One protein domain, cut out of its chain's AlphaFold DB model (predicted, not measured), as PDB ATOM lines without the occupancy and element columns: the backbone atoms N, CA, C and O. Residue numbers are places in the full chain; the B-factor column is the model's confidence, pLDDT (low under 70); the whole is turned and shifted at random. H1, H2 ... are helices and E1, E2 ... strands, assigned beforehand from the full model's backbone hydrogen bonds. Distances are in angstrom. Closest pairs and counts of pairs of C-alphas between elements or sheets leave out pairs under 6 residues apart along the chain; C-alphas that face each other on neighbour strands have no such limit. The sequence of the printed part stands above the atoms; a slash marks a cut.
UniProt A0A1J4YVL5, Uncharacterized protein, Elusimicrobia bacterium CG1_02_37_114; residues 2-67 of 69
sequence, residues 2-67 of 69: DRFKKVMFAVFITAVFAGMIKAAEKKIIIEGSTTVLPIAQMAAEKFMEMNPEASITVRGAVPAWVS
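This is residues 2 to 67 of the 69 residues of an uncharacterized protein of Elusimicrobia bacterium CG1_02_37_114 (UniProt A0A1J4YVL5). A long helix, H1, sticks out as an arm from a small, thin body in which two parallel strands, E1 and E2, run side by side and helix H2 packs mainly on E2. Residues 2 to 22, the arm, stand free and make much of the length, and the C-alphas span 69 by 32 by 8 A. The printed part has 66 residues, with two named helices and two named strands in the order H1, E1, H2, E2; the class is mixed, helices and strands. The whole is extended, with a radius of gyration of the C-alphas of 21.6 A.

H1, residues 2 to 19, begins with C-alpha 2 at (163.826, 184.180, 176.524) and is 26.3 A long. E1 is residues 26 to 32, 19.2 A. H2 is residues 37 to 50, 20.1 A, with C-alpha 37 at (153.574, 124.529, 156.648). E2, residues 54 to 60, 19.8 A, ends with C-alpha 60 at (149.741, 125.165, 161.423).

H1 is apart from H2 and from E2. E1 and E2 are parallel, at 17 degrees; C-alphas 28 and 56 face each other at 4.7 A, and N 28 and O 55 are within hydrogen-bond range at 2.8 A, as are N 57 and O 28 at 2.9 A. E1, H2 and E2 form a strand-helix-strand unit, two parallel neighbour strands with a helix between them in the chain, and its crossover is right-handed. H2 and E2 have 13 pairs of C-alphas within 8 A, the closest those of Met 48 and Ala 54, 5.7 A apart. E1 and H2 are near each other, with 8 pairs of C-alphas within 10 A. In H1 and H2 every O i to N i+4 pair is within hydrogen-bond range.

The two C-alphas farthest apart, those of Asp 2 and Thr 35, are 68.9 A apart. The printed part has no cut. The links E1 to H2 and H2 to E2 are tight, and H1 to E1 is short. Mean pLDDT of the printed part is 81.1, and residues 19 to 25 and 61 to 67 are under 70.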
ATOM      1  N   ASP A   2     164.862 185.179 176.211       72.19
ATOM      2  CA  ASP A   2     163.826 184.180 176.524       72.19
ATOM      3  C   ASP A   2     163.129 183.605 175.294       72.19
ATOM      4  O   ASP A   2     162.723 182.447 175.288       72.19
ATOM      5  N   ARG A   3     163.043 184.381 174.209       77.12
ATOM      6  CA  ARG A   3     162.505 183.895 172.929       77.12
ATOM      7  C   ARG A   3     163.467 182.931 172.237       77.12
ATOM      8  O   ARG A   3     163.031 181.911 171.724       77.12
ATOM      9  N   PHE A   4     164.770 183.203 172.306       84.44
ATOM     10  CA  PHE A   4     165.797 182.349 171.708       84.44
ATOM     11  C   PHE A   4     165.880 180.980 172.401       84.44
ATOM     12  O   PHE A   4     165.877 179.949 171.734       84.44
ATOM     13  N   LYS A   5     165.835 180.952 173.743       80.44
ATOM     14  CA  LYS A   5     165.769 179.699 174.517       80.44
ATOM     15  C   LYS A   5     164.498 178.895 174.222       80.44
ATOM     16  O   LYS A   5     164.581 177.680 174.080       80.44
ATOM     17  N   LYS A   6     163.341 179.554 174.070       80.81
ATOM     18  CA  LYS A   6     162.077 178.893 173.694       80.81
ATOM     19  C   LYS A   6     162.127 178.280 172.293       80.81
ATOM     20  O   LYS A   6     161.654 177.164 172.120       80.81
ATOM     21  N   VAL A   7     162.727 178.969 171.321       88.75
ATOM     22  CA  VAL A   7     162.900 178.441 169.956       88.75
ATOM     23  C   VAL A   7     163.849 177.240 169.954       88.75
ATOM     24  O   VAL A   7     163.516 176.210 169.380       88.75
ATOM     25  N   MET A   8     164.978 177.320 170.662       87.44
ATOM     26  CA  MET A   8     165.909 176.191 170.794       87.44
ATOM     27  C   MET A   8     165.254 174.979 171.470       87.44
ATOM     28  O   MET A   8     165.433 173.849 171.021       87.44
ATOM     29  N   PHE A   9     164.443 175.210 172.504       88.38
ATOM     30  CA  PHE A   9     163.705 174.153 173.194       88.38
ATOM     31  C   PHE A   9     162.614 173.527 172.308       88.38
ATOM     32  O   PHE A   9     162.462 172.309 172.287       88.38
ATOM     33  N   ALA A  10     161.904 174.331 171.511       87.69
ATOM     34  CA  ALA A  10     160.898 173.844 170.566       87.69
ATOM     35  C   ALA A  10     161.508 173.001 169.429       87.69
ATOM     36  O   ALA A  10     160.950 171.967 169.055       87.69
ATOM     37  N   VAL A  11     162.679 173.398 168.915       89.94
ATOM     38  CA  VAL A  11     163.418 172.622 167.905       89.94
ATOM     39  C   VAL A  11     163.899 171.295 168.491       89.94
ATOM     40  O   VAL A  11     163.754 170.255 167.851       89.94
ATOM     41  N   PHE A  12     164.393 171.307 169.730       87.38
ATOM     42  CA  PHE A  12     164.832 170.098 170.423       87.38
ATOM     43  C   PHE A  12     163.683 169.101 170.645       87.38
ATOM     44  O   PHE A  12     163.828 167.923 170.330       87.38
ATOM     45  N   ILE A  13     162.514 169.570 171.098       87.00
ATOM     46  CA  ILE A  13     161.326 168.717 171.273       87.00
ATOM     47  C   ILE A  13     160.891 168.101 169.938       87.00
ATOM     48  O   ILE A  13     160.650 166.898 169.862       87.00
ATOM     49  N   THR A  14     160.832 168.903 168.876       84.06
ATOM     50  CA  THR A  14     160.424 168.425 167.546       84.06
ATOM     51  C   THR A  14     161.383 167.358 167.004       84.06
ATOM     52  O   THR A  14     160.939 166.353 166.455       84.06
ATOM     53  N   ALA A  15     162.693 167.531 167.204       84.06
ATOM     54  CA  ALA A  15     163.703 166.565 166.774       84.06
ATOM     55  C   ALA A  15     163.595 165.219 167.515       84.06
ATOM     56  O   ALA A  15     163.759 164.164 166.903       84.06
ATOM     57  N   VAL A  16     163.265 165.239 168.812       81.44
ATOM     58  CA  VAL A  16     163.050 164.017 169.606       81.44
ATOM     59  C   VAL A  16     161.789 163.278 169.150       81.44
ATOM     60  O   VAL A  16     161.833 162.065 168.953       81.44
ATOM     61  N   PHE A  17     160.687 163.993 168.904       76.94
ATOM     62  CA  PHE A  17     159.440 163.384 168.423       76.94
ATOM     63  C   PHE A  17     159.566 162.785 167.016       76.94
ATOM     64  O   PHE A  17     159.009 161.719 166.759       76.94
ATOM     65  N   ALA A  18     160.344 163.404 166.123       74.94
ATOM     66  CA  ALA A  18     160.618 162.849 164.797       74.94
ATOM     67  C   ALA A  18     161.362 161.497 164.861       74.94
ATOM     68  O   ALA A  18     161.119 160.619 164.036       74.94
ATOM     69  N   GLY A  19     162.223 161.295 165.867       65.44
ATOM     70  CA  GLY A  19     162.940 160.035 166.089       65.44
ATOM     71  C   GLY A  19     162.078 158.890 166.639       65.44
ATOM     72  O   GLY A  19     162.491 157.735 166.554       65.44
ATOM     73  N   MET A  20     160.885 159.185 167.174       62.91
ATOM     74  CA  MET A  20     159.950 158.172 167.687       62.91
ATOM     75  C   MET A  20     159.070 157.553 166.593       62.91
ATOM     76  O   MET A  20     158.422 156.539 166.840       62.91
ATOM     77  N   ILE A  21     159.089 158.092 165.370       62.84
ATOM     78  CA  ILE A  21     158.468 157.470 164.191       62.84
ATOM     79  C   ILE A  21     159.425 156.399 163.640       62.84
ATOM     80  O   ILE A  21     159.848 156.437 162.486       62.84
ATOM     81  N   LYS A  22     159.842 155.450 164.483       57.88
ATOM     82  CA  LYS A  22     160.470 154.219 163.998       57.88
ATOM     83  C   LYS A  22     159.383 153.188 163.736       57.88
ATOM     84  O   LYS A  22     158.442 153.045 164.508       57.88
ATOM     85  N   ALA A  23     159.520 152.576 162.565       57.22
ATOM     86  CA  ALA A  23     158.529 151.793 161.853       57.22
ATOM     87  C   ALA A  23     157.767 150.820 162.757       57.22
ATOM     88  O   ALA A  23     158.373 150.045 163.495       57.22
ATOM     89  N   ALA A  24     156.438 150.838 162.641       60.22
ATOM     90  CA  ALA A  24     155.614 149.730 163.083       60.22
ATOM     91  C   ALA A  24     156.159 148.459 162.420       60.22
ATOM     92  O   ALA A  24     156.126 148.336 161.193       60.22
ATOM     93  N   GLU A  25     156.728 147.566 163.227       64.06
ATOM     94  CA  GLU A  25     157.217 146.267 162.787       64.06
ATOM     95  C   GLU A  25     156.075 145.580 162.029       64.06
ATOM     96  O   GLU A  25     154.979 145.397 162.572       64.06
ATOM     97  N   LYS A  26     156.278 145.281 160.739       71.12
ATOM     98  CA  LYS A  26     155.244 144.652 159.908       71.12
ATOM     99  C   LYS A  26     155.158 143.184 160.299       71.12
ATOM    100  O   LYS A  26     155.741 142.317 159.651       71.12
ATOM    101  N   LYS A  27     154.456 142.930 161.402       81.88
ATOM    102  CA  LYS A  27     154.197 141.592 161.910       81.88
ATOM    103  C   LYS A  27     153.103 140.933 161.078       81.88
ATOM    104  O   LYS A  27     151.961 141.384 161.080       81.88
ATOM    105  N   ILE A  28     153.452 139.857 160.386       86.38
ATOM    106  CA  ILE A  28     152.546 139.067 159.554       86.38
ATOM    107  C   ILE A  28     152.397 137.692 160.199       86.38
ATOM    108  O   ILE A  28     153.387 137.024 160.490       86.38
ATOM    109  N   ILE A  29     151.155 137.261 160.427       87.94
ATOM    110  CA  ILE A  29     150.845 135.915 160.915       87.94
ATOM    111  C   ILE A  29     150.156 135.162 159.780       87.94
ATOM    112  O   ILE A  29     149.161 135.635 159.235       87.94
ATOM    113  N   ILE A  30     150.705 134.005 159.418       87.00
ATOM    114  CA  ILE A  30     150.172 133.116 158.387       87.00
ATOM    115  C   ILE A  30     149.659 131.858 159.087       87.00
ATOM    116  O   ILE A  30     150.447 131.094 159.643       87.00
ATOM    117  N   GLU A  31     148.345 131.645 159.058       87.75
ATOM    118  CA  GLU A  31     147.686 130.452 159.599       87.75
ATOM    119  C   GLU A  31     147.096 129.634 158.447       87.75
ATOM    120  O   GLU A  31     146.380 130.168 157.601       87.75
ATOM    121  N   GLY A  32     147.411 128.339 158.380       82.94
ATOM    122  CA  GLY A  32     146.974 127.510 157.256       82.94
ATOM    123  C   GLY A  32     147.226 126.019 157.438       82.94
ATOM    124  O   GLY A  32     147.650 125.561 158.496       82.94
ATOM    125  N   SER A  33     146.944 125.236 156.397       82.81
ATOM    126  CA  SER A  33     147.087 123.776 156.429       82.81
ATOM    127  C   SER A  33     148.496 123.332 156.846       82.81
ATOM    128  O   SER A  33     149.500 123.848 156.352       82.81
ATOM    129  N   THR A  34     148.582 122.302 157.690       83.25
ATOM    130  CA  THR A  34     149.856 121.671 158.076       83.25
ATOM    131  C   THR A  34     150.580 121.030 156.890       83.25
ATOM    132  O   THR A  34     151.793 120.850 156.945       83.25
ATOM    133  N   THR A  35     149.874 120.757 155.786       86.19
ATOM    134  CA  THR A  35     150.468 120.221 154.550       86.19
ATOM    135  C   THR A  35     151.366 121.224 153.827       86.19
ATOM    136  O   THR A  35     152.320 120.816 153.172       86.19
ATOM    137  N   VAL A  36     151.093 122.527 153.950       89.88
ATOM    138  CA  VAL A  36     151.896 123.590 153.316       89.88
ATOM    139  C   VAL A  36     152.842 124.278 154.298       89.88
ATOM    140  O   VAL A  36     153.658 125.096 153.877       89.88
ATOM    141  N   LEU A  37     152.769 123.926 155.587       90.25
ATOM    142  CA  LEU A  37     153.574 124.529 156.648       90.25
ATOM    143  C   LEU A  37     155.083 124.512 156.338       90.25
ATOM    144  O   LEU A  37     155.685 125.582 156.429       90.25
ATOM    145  N   PRO A  38     155.702 123.394 155.890       90.31
ATOM    146  CA  PRO A  38     157.143 123.381 155.626       90.31
ATOM    147  C   PRO A  38     157.554 124.365 154.523       90.31
ATOM    148  O   PRO A  38     158.556 125.064 154.644       90.31
ATOM    149  N   ILE A  39     156.756 124.457 153.457       92.50
ATOM    150  CA  ILE A  39     157.038 125.333 152.312       92.50
ATOM    151  C   ILE A  39     156.837 126.800 152.699       92.50
ATOM    152  O   ILE A  39     157.666 127.647 152.370       92.50
ATOM    153  N   ALA A  40     155.763 127.103 153.430       90.69
ATOM    154  CA  ALA A  40     155.473 128.451 153.903       90.69
ATOM    155  C   ALA A  40     156.541 128.964 154.881       90.69
ATOM    156  O   ALA A  40     156.898 130.139 154.828       90.69
ATOM    157  N   GLN A  41     157.090 128.089 155.727       91.38
ATOM    158  CA  GLN A  41     158.162 128.438 156.657       91.38
ATOM    159  C   GLN A  41     159.453 128.816 155.916       91.38
ATOM    160  O   GLN A  41     159.990 129.897 156.147       91.38
ATOM    161  N   MET A  42     159.882 127.998 154.948       93.69
ATOM    162  CA  MET A  42     161.056 128.298 154.112       93.69
ATOM    163  C   MET A  42     160.886 129.600 153.313       93.69
ATOM    164  O   MET A  42     161.820 130.393 153.189       93.69
ATOM    165  N   ALA A  43     159.686 129.848 152.780       92.69
ATOM    166  CA  ALA A  43     159.385 131.084 152.065       92.69
ATOM    167  C   ALA A  43     159.441 132.313 152.989       92.69
ATOM    168  O   ALA A  43     159.991 133.346 152.602       92.69
ATOM    169  N   ALA A  44     158.910 132.200 154.210       91.56
ATOM    170  CA  ALA A  44     158.966 133.258 155.212       91.56
ATOM    171  C   ALA A  44     160.410 133.574 155.626       91.56
ATOM    172  O   ALA A  44     160.782 134.744 155.664       91.56
ATOM    173  N   GLU A  45     161.238 132.556 155.872       90.94
ATOM    174  CA  GLU A  45     162.661 132.724 156.196       90.94
ATOM    175  C   GLU A  45     163.407 133.463 155.083       90.94
ATOM    176  O   GLU A  45     164.056 134.477 155.342       90.94
ATOM    177  N   LYS A  46     163.247 133.027 153.825       94.81
ATOM    178  CA  LYS A  46     163.911 133.679 152.689       94.81
ATOM    179  C   LYS A  46     163.425 135.111 152.474       94.81
ATOM    180  O   LYS A  46     164.210 135.984 152.111       94.81
ATOM    181  N   PHE A  47     162.141 135.376 152.702       92.69
ATOM    182  CA  PHE A  47     161.594 136.725 152.608       92.69
ATOM    183  C   PHE A  47     162.144 137.649 153.699       92.69
ATOM    184  O   PHE A  47     162.511 138.781 153.388       92.69
ATOM    185  N   MET A  48     162.236 137.174 154.945       91.31
ATOM    186  CA  MET A  48     162.804 137.938 156.063       91.31
ATOM    187  C   MET A  48     164.311 138.179 155.897       91.31
ATOM    188  O   MET A  48     164.799 139.239 156.270       91.31
ATOM    189  N   GLU A  49     165.047 137.255 155.268       92.50
ATOM    190  CA  GLU A  49     166.457 137.471 154.898       92.50
ATOM    191  C   GLU A  49     166.618 138.655 153.930       92.50
ATOM    192  O   GLU A  49     167.561 139.437 154.050       92.50
ATOM    193  N   MET A  50     165.686 138.813 152.983       92.38
ATOM    194  CA  MET A  50     165.694 139.916 152.014       92.38
ATOM    195  C   MET A  50     165.091 141.218 152.561       92.38
ATOM    196  O   MET A  50     165.390 142.285 152.032       92.38
ATOM    197  N   ASN A  51     164.243 141.136 153.590       89.62
ATOM    198  CA  ASN A  51     163.503 142.262 154.167       89.62
ATOM    199  C   ASN A  51     163.621 142.216 155.703       89.62
ATOM    200  O   ASN A  51     162.721 141.692 156.368       89.62
ATOM    201  N   PRO A  52     164.715 142.744 156.285       83.31
ATOM    202  CA  PRO A  52     164.971 142.690 157.729       83.31
ATOM    203  C   PRO A  52     163.913 143.398 158.588       83.31
ATOM    204  O   PRO A  52     163.834 143.182 159.794       83.31
ATOM    205  N   GLU A  53     163.114 144.278 157.989       84.75
ATOM    206  CA  GLU A  53     162.002 144.983 158.623       84.75
ATOM    207  C   GLU A  53     160.711 144.154 158.729       84.75
ATOM    208  O   GLU A  53     159.751 144.581 159.381       84.75
ATOM    209  N   ALA A  54     160.651 142.999 158.058       85.12
ATOM    210  CA  ALA A  54     159.498 142.113 158.066       85.12
ATOM    211  C   ALA A  54     159.624 141.051 159.164       85.12
ATOM    212  O   ALA A  54     160.658 140.409 159.316       85.12
ATOM    213  N   SER A  55     158.530 140.825 159.889       87.56
ATOM    214  CA  SER A  55     158.463 139.857 160.987       87.56
ATOM    215  C   SER A  55     157.332 138.875 160.693       87.56
ATOM    216  O   SER A  55     156.157 139.191 160.877       87.56
ATOM    217  N   ILE A  56     157.655 137.701 160.142       89.19
ATOM    218  CA  ILE A  56     156.666 136.723 159.664       89.19
ATOM    219  C   ILE A  56     156.640 135.507 160.589       89.19
ATOM    220  O   ILE A  56     157.658 134.872 160.840       89.19
ATOM    221  N   THR A  57     155.453 135.148 161.077       88.62
ATOM    222  CA  THR A  57     155.213 133.922 161.849       88.62
ATOM    223  C   THR A  57     154.265 133.009 161.082       88.62
ATOM    224  O   THR A  57     153.137 133.399 160.791       88.62
ATOM    225  N   VAL A  58     154.693 131.779 160.796       88.56
ATOM    226  CA  VAL A  58     153.866 130.756 160.138       88.56
ATOM    227  C   VAL A  58     153.427 129.723 161.174       88.56
ATOM    228  O   VAL A  58     154.244 129.251 161.963       88.56
ATOM    229  N   ARG A  59     152.132 129.391 161.213       85.69
ATOM    230  CA  ARG A  59     151.556 128.417 162.149       85.69
ATOM    231  C   ARG A  59     150.650 127.434 161.419       85.69
ATOM    232  O   ARG A  59     149.887 127.810 160.528       85.69
ATOM    233  N   GLY A  60     150.722 126.169 161.825       78.31
ATOM    234  CA  GLY A  60     149.741 125.165 161.423       78.31
ATOM    235  C   GLY A  60     148.367 125.512 161.994       78.31
ATOM    236  O   GLY A  60     148.266 125.993 163.120       78.31
ATOM    237  N   ALA A  61     147.321 125.291 161.206       68.44
ATOM    238  CA  ALA A  61     145.950 125.603 161.570       68.44
ATOM    239  C   ALA A  61     145.518 124.782 162.791       68.44
ATOM    240  O   ALA A  61     145.194 123.602 162.688       68.44
ATOM    241  N   VAL A  62     145.468 125.442 163.942       63.97
ATOM    242  CA  VAL A  62     144.539 125.107 165.016       63.97
ATOM    243  C   VAL A  62     143.603 126.306 165.088       63.97
ATOM    244  O   VAL A  62     144.079 127.413 165.336       63.97
ATOM    245  N   PRO A  63     142.307 126.145 164.789       61.75
ATOM    246  CA  PRO A  63     141.414 127.285 164.738       61.75
ATOM    247  C   PRO A  63     141.377 128.026 166.075       61.75
ATOM    248  O   PRO A  63     141.291 127.393 167.126       61.75
ATOM    249  N   ALA A  64     141.374 129.361 166.046       62.38
ATOM    250  CA  ALA A  64     141.361 130.189 167.255       62.38
ATOM    251  C   ALA A  64     140.191 129.868 168.214       62.38
ATOM    252  O   ALA A  64     140.322 130.034 169.424       62.38
ATOM    253  N   TRP A  65     139.071 129.340 167.703       58.66
ATOM    254  CA  TRP A  65     137.928 128.899 168.513       58.66
ATOM    255  C   TRP A  65     138.163 127.590 169.289       58.66
ATOM    256  O   TRP A  65     137.478 127.339 170.280       58.66
ATOM    257  N   VAL A  66     139.125 126.761 168.869       61.44
ATOM    258  CA  VAL A  66     139.495 125.509 169.557       61.44
ATOM    259  C   VAL A  66     140.341 125.787 170.804       61.44
ATOM    260  O   VAL A  66     140.335 124.987 171.724       61.44
ATOM    261  N   SER A  67     141.017 126.939 170.887       55.97
ATOM    262  CA  SER A  67     141.835 127.314 172.054       55.97
ATOM    263  C   SER A  67     141.050 128.022 173.175       55.97
ATOM    264  O   SER A  67     141.655 128.421 174.168       55.97
TER     265      SER A  67